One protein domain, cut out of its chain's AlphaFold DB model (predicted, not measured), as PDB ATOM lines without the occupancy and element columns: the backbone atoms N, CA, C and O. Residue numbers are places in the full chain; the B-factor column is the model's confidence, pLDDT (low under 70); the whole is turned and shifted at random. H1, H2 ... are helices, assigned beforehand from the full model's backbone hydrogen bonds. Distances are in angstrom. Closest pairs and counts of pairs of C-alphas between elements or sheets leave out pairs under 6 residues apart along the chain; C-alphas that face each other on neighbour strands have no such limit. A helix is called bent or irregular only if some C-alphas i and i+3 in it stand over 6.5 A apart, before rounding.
ATOM      1  N   LEU A   2      87.044 106.099 142.856       87.38
ATOM      2  CA  LEU A   2      86.110 104.968 142.673       87.38
ATOM      3  C   LEU A   2      84.803 105.351 141.951       87.38
ATOM      4  O   LEU A   2      84.404 104.680 141.009       87.38
ATOM      5  N   SER A   3      84.164 106.455 142.353       90.62
ATOM      6  CA  SER A   3      82.933 106.936 141.702       90.62
ATOM      7  C   SER A   3      83.142 107.378 140.248       90.62
ATOM      8  O   SER A   3      82.191 107.349 139.474       90.62
ATOM      9  N   GLU A   4      84.349 107.811 139.879       92.69
ATOM     10  CA  GLU A   4      84.678 108.217 138.506       92.69
ATOM     11  C   GLU A   4      84.860 106.970 137.636       92.69
ATOM     12  O   GLU A   4      84.197 106.847 136.611       92.69
ATOM     13  N   LEU A   5      85.627 105.987 138.122       91.81
ATOM     14  CA  LEU A   5      85.809 104.682 137.473       91.81
ATOM     15  C   LEU A   5      84.481 103.926 137.310       91.81
ATOM     16  O   LEU A   5      84.232 103.294 136.288       91.81
ATOM     17  N   GLN A   6      83.590 104.015 138.302       90.69
ATOM     18  CA  GLN A   6      82.234 103.469 138.201       90.69
ATOM     19  C   GLN A   6      81.405 104.169 137.120       90.69
ATOM     20  O   GLN A   6      80.639 103.503 136.426       90.69
ATOM     21  N   GLY A   7      81.549 105.487 136.965       93.56
ATOM     22  CA  GLY A   7      80.893 106.233 135.891       93.56
ATOM     23  C   GLY A   7      81.425 105.863 134.505       93.56
ATOM     24  O   GLY A   7      80.650 105.788 133.556       93.56
ATOM     25  N   GLU A   8      82.726 105.600 134.401       94.75
ATOM     26  CA  GLU A   8      83.408 105.287 133.144       94.75
ATOM     27  C   GLU A   8      83.166 103.844 132.676       94.75
ATOM     28  O   GLU A   8      82.777 103.618 131.530       94.75
ATOM     29  N   TYR A   9      83.324 102.862 133.567       94.94
ATOM     30  CA  TYR A   9      83.292 101.441 133.202       94.94
ATOM     31  C   TYR A   9      82.032 100.700 133.657       94.94
ATOM     32  O   TYR A   9      81.724  99.623 133.139       94.94
ATOM     33  N   GLY A  10      81.281 101.252 134.614       92.81
ATOM     34  CA  GLY A  10      80.213 100.534 135.312       92.81
ATOM     35  C   GLY A  10      79.117  99.998 134.391       92.81
ATOM     36  O   GLY A  10      78.699  98.851 134.546       92.81
ATOM     37  N   SER A  11      78.690 100.781 133.398       94.81
ATOM     38  CA  SER A  11      77.668 100.351 132.432       94.81
ATOM     39  C   SER A  11      78.139  99.180 131.567       94.81
ATOM     40  O   SER A  11      77.384  98.231 131.362       94.81
ATOM     41  N   ASN A  12      79.392  99.211 131.105       94.75
ATOM     42  CA  ASN A  12      79.953  98.153 130.263       94.75
ATOM     43  C   ASN A  12      80.172  96.866 131.064       94.75
ATOM     44  O   ASN A  12      79.815  95.784 130.604       94.75
ATOM     45  N   ILE A  13      80.683  96.986 132.291       95.75
ATOM     46  CA  ILE A  13      80.820  95.855 133.216       95.75
ATOM     47  C   ILE A  13      79.444  95.239 133.492       95.75
ATOM     48  O   ILE A  13      79.280  94.030 133.363       95.75
ATOM     49  N   SER A  14      78.437  96.059 133.807       96.00
ATOM     50  CA  SER A  14      77.066  95.597 134.060       96.00
ATOM     51  C   SER A  14      76.471  94.851 132.862       96.00
ATOM     52  O   SER A  14      75.854  93.797 133.032       96.00
ATOM     53  N   TYR A  15      76.703  95.360 131.649       97.19
ATOM     54  CA  TYR A  15      76.289  94.701 130.415       97.19
ATOM     55  C   TYR A  15      76.938  93.318 130.266       97.19
ATOM     56  O   TYR A  15      76.221  92.336 130.109       97.19
ATOM     57  N   ILE A  16      78.266  93.224 130.396       96.75
ATOM     58  CA  ILE A  16      79.010  91.960 130.250       96.75
ATOM     59  C   ILE A  16      78.554  90.918 131.274       96.75
ATOM     60  O   ILE A  16      78.368  89.755 130.928       96.75
ATOM     61  N   VAL A  17      78.359  91.332 132.529       97.00
ATOM     62  CA  VAL A  17      77.858  90.451 133.594       97.00
ATOM     63  C   VAL A  17      76.458  89.944 133.257       97.00
ATOM     64  O   VAL A  17      76.191  88.751 133.387       97.00
ATOM     65  N   SER A  18      75.563  90.836 132.827       97.88
ATOM     66  CA  SER A  18      74.171  90.483 132.525       97.88
ATOM     67  C   SER A  18      74.060  89.567 131.305       97.88
ATOM     68  O   SER A  18      73.277  88.621 131.330       97.88
ATOM     69  N   GLU A  19      74.851  89.835 130.265       97.81
ATOM     70  CA  GLU A  19      74.957  89.023 129.049       97.81
ATOM     71  C   GLU A  19      75.432  87.607 129.389       97.81
ATOM     72  O   GLU A  19      74.698  86.648 129.168       97.81
ATOM     73  N   TYR A  20      76.590  87.479 130.042       98.12
ATOM     74  CA  TYR A  20      77.148  86.174 130.395       98.12
ATOM     75  C   TYR A  20      76.232  85.377 131.335       98.12
ATOM     76  O   TYR A  20      76.063  84.168 131.191       98.12
ATOM     77  N   PHE A  21      75.584  86.053 132.287       97.81
ATOM     78  CA  PHE A  21      74.610  85.409 133.163       97.81
ATOM     79  C   PHE A  21      73.413  84.847 132.382       97.81
ATOM     80  O   PHE A  21      72.960  83.740 132.675       97.81
ATOM     81  N   ALA A  22      72.911  85.583 131.386       98.19
ATOM     82  CA  ALA A  22      71.830  85.114 130.529       98.19
ATOM     83  C   ALA A  22      72.260  83.913 129.671       98.19
ATOM     84  O   ALA A  22      71.511  82.941 129.608       98.19
ATOM     85  N   GLU A  23      73.463  83.949 129.090       98.06
ATOM     86  CA  GLU A  23      74.029  82.859 128.278       98.06
ATOM     87  C   GLU A  23      74.233  81.571 129.092       98.06
ATOM     88  O   GLU A  23      73.929  80.471 128.630       98.06
ATOM     89  N   VAL A  24      74.708  81.682 130.337       98.00
ATOM     90  CA  VAL A  24      74.860  80.516 131.223       98.00
ATOM     91  C   VAL A  24      73.496  79.949 131.622       98.00
ATOM     92  O   VAL A  24      73.305  78.733 131.636       98.00
ATOM     93  N   LEU A  25      72.518  80.810 131.923       97.44
ATOM     94  CA  LEU A  25      71.163  80.372 132.274       97.44
ATOM     95  C   LEU A  25      70.415  79.731 131.101       97.44
ATOM     96  O   LEU A  25      69.637  78.799 131.317       97.44
ATOM     97  N   SER A  26      70.613  80.233 129.882       97.81
ATOM     98  CA  SER A  26      70.021  79.673 128.664       97.81
ATOM     99  C   SER A  26      70.706  78.373 128.226       97.81
ATOM    100  O   SER A  26      70.120  77.608 127.458       97.81
ATOM    101  N   GLY A  27      71.912  78.100 128.736       97.06
ATOM    102  CA  GLY A  27      72.759  76.986 128.316       97.06
ATOM    103  C   GLY A  27      73.535  77.262 127.024       97.06
ATOM    104  O   GLY A  27      74.109  76.336 126.455       97.06
ATOM    105  N   GLU A  28      73.549  78.511 126.550       97.31
ATOM    106  CA  GLU A  28      74.380  78.963 125.427       97.31
ATOM    107  C   GLU A  28      75.866  79.021 125.808       97.31
ATOM    108  O   GLU A  28      76.724  78.787 124.956       97.31
ATOM    109  N   ALA A  29      76.166  79.259 127.088       97.50
ATOM    110  CA  ALA A  29      77.505  79.168 127.656       97.50
ATOM    111  C   ALA A  29      77.574  78.076 128.731       97.50
ATOM    112  O   ALA A  29      76.770  78.029 129.662       97.50
ATOM    113  N   ASP A  30      78.582  77.211 128.633       97.69
ATOM    114  CA  ASP A  30      78.947  76.299 129.714       97.69
ATOM    115  C   ASP A  30      79.890  77.017 130.687       97.69
ATOM    116  O   ASP A  30      80.969  77.470 130.296       97.69
ATOM    117  N   ILE A  31      79.487  77.130 131.954       96.12
ATOM    118  CA  ILE A  31      80.235  77.896 132.957       96.12
ATOM    119  C   ILE A  31      81.649  77.343 133.152       96.12
ATOM    120  O   ILE A  31      82.599  78.120 133.222       96.12
ATOM    121  N   ASP A  32      81.814  76.020 133.172       97.75
ATOM    122  CA  ASP A  32      83.095  75.394 133.496       97.75
ATOM    123  C   ASP A  32      84.153  75.663 132.417       97.75
ATOM    124  O   ASP A  32      85.331  75.856 132.727       97.75
ATOM    125  N   SER A  33      83.743  75.724 131.148       97.69
ATOM    126  CA  SER A  33      84.643  76.008 130.026       97.69
ATOM    127  C   SER A  33      84.823  77.498 129.720       97.69
ATOM    128  O   SER A  33      85.893  77.886 129.248       97.69
ATOM    129  N   THR A  34      83.827  78.342 130.002       98.06
ATOM    130  CA  THR A  34      83.832  79.760 129.582       98.06
ATOM    131  C   THR A  34      84.207  80.743 130.692       98.06
ATOM    132  O   THR A  34      84.478  81.914 130.415       98.06
ATOM    133  N   TRP A  35      84.298  80.286 131.946       97.00
ATOM    134  CA  TRP A  35      84.539  81.156 133.101       97.00
ATOM    135  C   TRP A  35      85.777  82.049 132.957       97.00
ATOM    136  O   TRP A  35      85.736  83.248 133.244       97.00
ATOM    137  N   TYR A  36      86.893  81.486 132.490       97.44
ATOM    138  CA  TYR A  36      88.138  82.242 132.348       97.44
ATOM    139  C   TYR A  36      88.067  83.311 131.253       97.44
ATOM    140  O   TYR A  36      88.654  84.381 131.414       97.44
ATOM    141  N   GLU A  37      87.344  83.048 130.166       97.00
ATOM    142  CA  GLU A  37      87.140  84.021 129.093       97.00
ATOM    143  C   GLU A  37      86.299  85.203 129.585       97.00
ATOM    144  O   GLU A  37      86.701  86.356 129.422       97.00
ATOM    145  N   TYR A  38      85.206  84.922 130.300       96.94
ATOM    146  CA  TYR A  38      84.394  85.940 130.966       96.94
ATOM    147  C   TYR A  38      85.224  86.817 131.919       96.94
ATOM    148  O   TYR A  38      85.160  88.049 131.859       96.94
ATOM    149  N   LEU A  39      86.064  86.205 132.763       95.50
ATOM    150  CA  LEU A  39      86.941  86.946 133.673       95.50
ATOM    151  C   LEU A  39      87.950  87.836 132.934       95.50
ATOM    152  O   LEU A  39      88.257  88.931 133.411       95.50
ATOM    153  N   ASN A  40      88.471  87.391 131.790       95.75
ATOM    154  CA  ASN A  40      89.370  88.205 130.974       95.75
ATOM    155  C   ASN A  40      88.629  89.392 130.346       95.75
ATOM    156  O   ASN A  40      89.104  90.519 130.467       95.75
ATOM    157  N   LYS A  41      87.427  89.170 129.796       95.44
ATOM    158  CA  LYS A  41      86.567  90.229 129.242       95.44
ATOM    159  C   LYS A  41      86.268  91.310 130.288       95.44
ATOM    160  O   LYS A  41      86.362  92.502 130.004       95.44
ATOM    161  N   LEU A  42      85.991  90.912 131.532       94.50
ATOM    162  CA  LEU A  42      85.816  91.859 132.637       94.50
ATOM    163  C   LEU A  42      87.085  92.666 132.926       94.50
ATOM    164  O   LEU A  42      87.014  93.890 133.047       94.50
ATOM    165  N   LYS A  43      88.247  92.008 133.021       91.25
ATOM    166  CA  LYS A  43      89.529  92.690 133.263       91.25
ATOM    167  C   LYS A  43      89.842  93.723 132.184       91.25
ATOM    168  O   LYS A  43      90.238  94.833 132.524       91.25
ATOM    169  N   GLU A  44      89.613  93.383 130.920       93.12
ATOM    170  CA  GLU A  44      89.826  94.276 129.773       93.12
ATOM    171  C   GLU A  44      88.863  95.475 129.751       93.12
ATOM    172  O   GLU A  44      89.158  96.487 129.124       93.12
ATOM    173  N   THR A  45      87.743  95.401 130.477       91.69
ATOM    174  CA  THR A  45      86.724  96.465 130.550       91.69
ATOM    175  C   THR A  45      86.977  97.465 131.689       91.69
ATOM    176  O   THR A  45      86.130  98.300 131.982       91.69
ATOM    177  N   GLY A  46      88.122  97.385 132.376       89.94
ATOM    178  CA  GLY A  46      88.446  98.278 133.498       89.94
ATOM    179  C   GLY A  46      87.939  97.785 134.859       89.94
ATOM    180  O   GLY A  46      88.077  98.479 135.867       89.94
ATOM    181  N   TYR A  47      87.413  96.552 134.943       90.38
ATOM    182  CA  TYR A  47      87.017  95.947 136.224       90.38
ATOM    183  C   TYR A  47      88.193  95.853 137.211       90.38
ATOM    184  O   TYR A  47      87.996  95.996 138.417       90.38
ATOM    185  N   GLY A  48      89.416  95.658 136.703       91.44
ATOM    186  CA  GLY A  48      90.633  95.632 137.519       91.44
ATOM    187  C   GLY A  48      90.867  96.936 138.285       91.44
ATOM    188  O   GLY A  48      91.132  96.891 139.481       91.44
ATOM    189  N   GLU A  49      90.673  98.084 137.638       91.69
ATOM    190  CA  GLU A  49      90.883  99.406 138.246       91.69
ATOM    191  C   GLU A  49      89.872  99.683 139.367       91.69
ATOM    192  O   GLU A  49      90.220 100.203 140.428       91.69
ATOM    193  N   ILE A  50      88.616  99.265 139.171       91.12
ATOM    194  CA  ILE A  50      87.584  99.332 140.215       91.12
ATOM    195  C   ILE A  50      87.973  98.451 141.409       91.12
ATOM    196  O   ILE A  50      87.829  98.870 142.557       91.12
ATOM    197  N   LEU A  51      88.471  97.238 141.152       89.75
ATOM    198  CA  LEU A  51      88.906  96.298 142.187       89.75
ATOM    199  C   LEU A  51      90.083  96.838 143.000       89.75
ATOM    200  O   LEU A  51      90.055  96.766 144.226       89.75
ATOM    201  N   GLU A  52      91.089  97.398 142.334       91.12
ATOM    202  CA  GLU A  52      92.236  98.027 142.991       91.12
ATOM    203  C   GLU A  52      91.798  99.186 143.885       91.12
ATOM    204  O   GLU A  52      92.274  99.318 145.012       91.12
ATOM    205  N   GLU A  53      90.859 100.009 143.421       89.56
ATOM    206  CA  GLU A  53      90.372 101.128 144.219       89.56
ATOM    207  C   GLU A  53      89.516 100.674 145.407       89.56
ATOM    208  O   GLU A  53      89.633 101.231 146.499       89.56
ATOM    209  N   LEU A  54      88.718  99.616 145.243       87.50
ATOM    210  CA  LEU A  54      87.997  98.979 146.348       87.50
ATOM    211  C   LEU A  54      88.953  98.386 147.390       87.50
ATOM    212  O   LEU A  54      88.676  98.468 148.584       87.50
ATOM    213  N   GLN A  55      90.089  97.829 146.965       87.44
ATOM    214  CA  GLN A  55      91.098  97.263 147.867       87.44
ATOM    215  C   GLN A  55      91.815  98.315 148.722       87.44
ATOM    216  O   GLN A  55      92.386  97.965 149.753       87.44
ATOM    217  N   LYS A  56      91.774  99.599 148.343       87.69
ATOM    218  CA  LYS A  56      92.304 100.694 149.176       87.69
ATOM    219  C   LYS A  56      91.403 101.025 150.365       87.69
ATOM    220  O   LYS A  56      91.844 101.726 151.274       87.69
ATOM    221  N   ALA A  57      90.150 100.570 150.362       82.50
ATOM    222  CA  ALA A  57      89.247 100.798 151.478       82.50
ATOM    223  C   ALA A  57      89.739 100.051 152.726       82.50
ATOM    224  O   ALA A  57      90.087  98.872 152.665       82.50
ATOM    225  N   HIS A  58      89.741 100.736 153.873       77.19
ATOM    226  CA  HIS A  58      90.027 100.102 155.156       77.19
ATOM    227  C   HIS A  58      89.047  98.959 155.413       77.19
ATOM    228  O   HIS A  58      87.840  99.104 155.192       77.19
ATOM    229  N   LEU A  59      89.559  97.840 155.925       79.81
ATOM    230  CA  LEU A  59      88.687  96.760 156.355       79.81
ATOM    231  C   LEU A  59      87.836  97.246 157.526       79.81
ATOM    232  O   LEU A  59      88.259  98.071 158.338       79.81
ATOM    233  N   TYR A  60      86.636  96.687 157.655       73.06
ATOM    234  CA  TYR A  60      85.770  96.962 158.801       73.06
ATOM    235  C   TYR A  60      86.498  96.728 160.138       73.06
ATOM    236  O   TYR A  60      86.363  97.510 161.077       73.06
TER     237      TYR A  60
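What this domain is: This is residues 2 to 60 of the 67 residues of an uncharacterized protein of Clostridiaceae bacterium (UniProt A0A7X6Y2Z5). A helical hairpin that turns aside at one end: H1 and the arm H2a lie side by side and run opposite ways, and beyond a sharp bend in H2 the arm H2b meets residues 2 to 6 at the start of H1. H1 itself has a kink of 60 degrees near residue 9. The printed part has 59 residues with two named helices, H1 then H2, and no named strand; its class is all helix. It is loose, with a radius of gyration of the C-alphas of 13.3 A, and elongated, spanning 38 by 22 by 20 A.

How they stand to each other: H1, residues 2 to 26, is irregular: C-alphas 8 and 11 are 7.6 A apart. H2, residues 31 to 55, was assigned as one helix by its hydrogen bonds but is bent, with C-alphas 45 and 48 8.0 A apart; its arms are H2a, residues 31 to 45, and H2b, residues 48 to 55. H2a is irregular too, with C-alphas 33 and 36 7.5 A apart. H1 and H2a touch and form a helical hairpin, at a shallow tilt of 21 degrees, opposite ways; their closest C-alphas, of Val 24 and Ile 31, are 6.2 A apart. H1 touches H2b with residues 2 to 6 alone; the closest C-alphas, of Leu 2 and Glu 53, are 5.9 A apart. Their tilt of 68 degrees is steep, only just short of about perpendicular, and they run opposite ways. H2a and H2b are about perpendicular at 86 degrees and close but not clearly touching, the C-alphas of Leu 42 and Gly 48 being closest at 7.8 A. Every O i to N i+4 pair is within hydrogen-bond range in H2b, against 19 of 21 in H1 and 9 of 11 in H2a.

Where its parts are: H1 measures 33.1 A from C-alpha 2 at (86.110, 104.968, 142.673) to C-alpha 26. H2a measures 19.8 A from C-alpha 31 at (80.235, 77.896, 132.957), and H2b ends at C-alpha 55 at (91.098, 97.263, 147.867).

The domain as a whole: The C-alphas of Glu 28 and His 58, the two farthest apart, are 39.7 A apart. The link from H1 to H2 is tight, and the printed part has no cut. Mean pLDDT of the printed part is 93.3, and no printed residue is under 70.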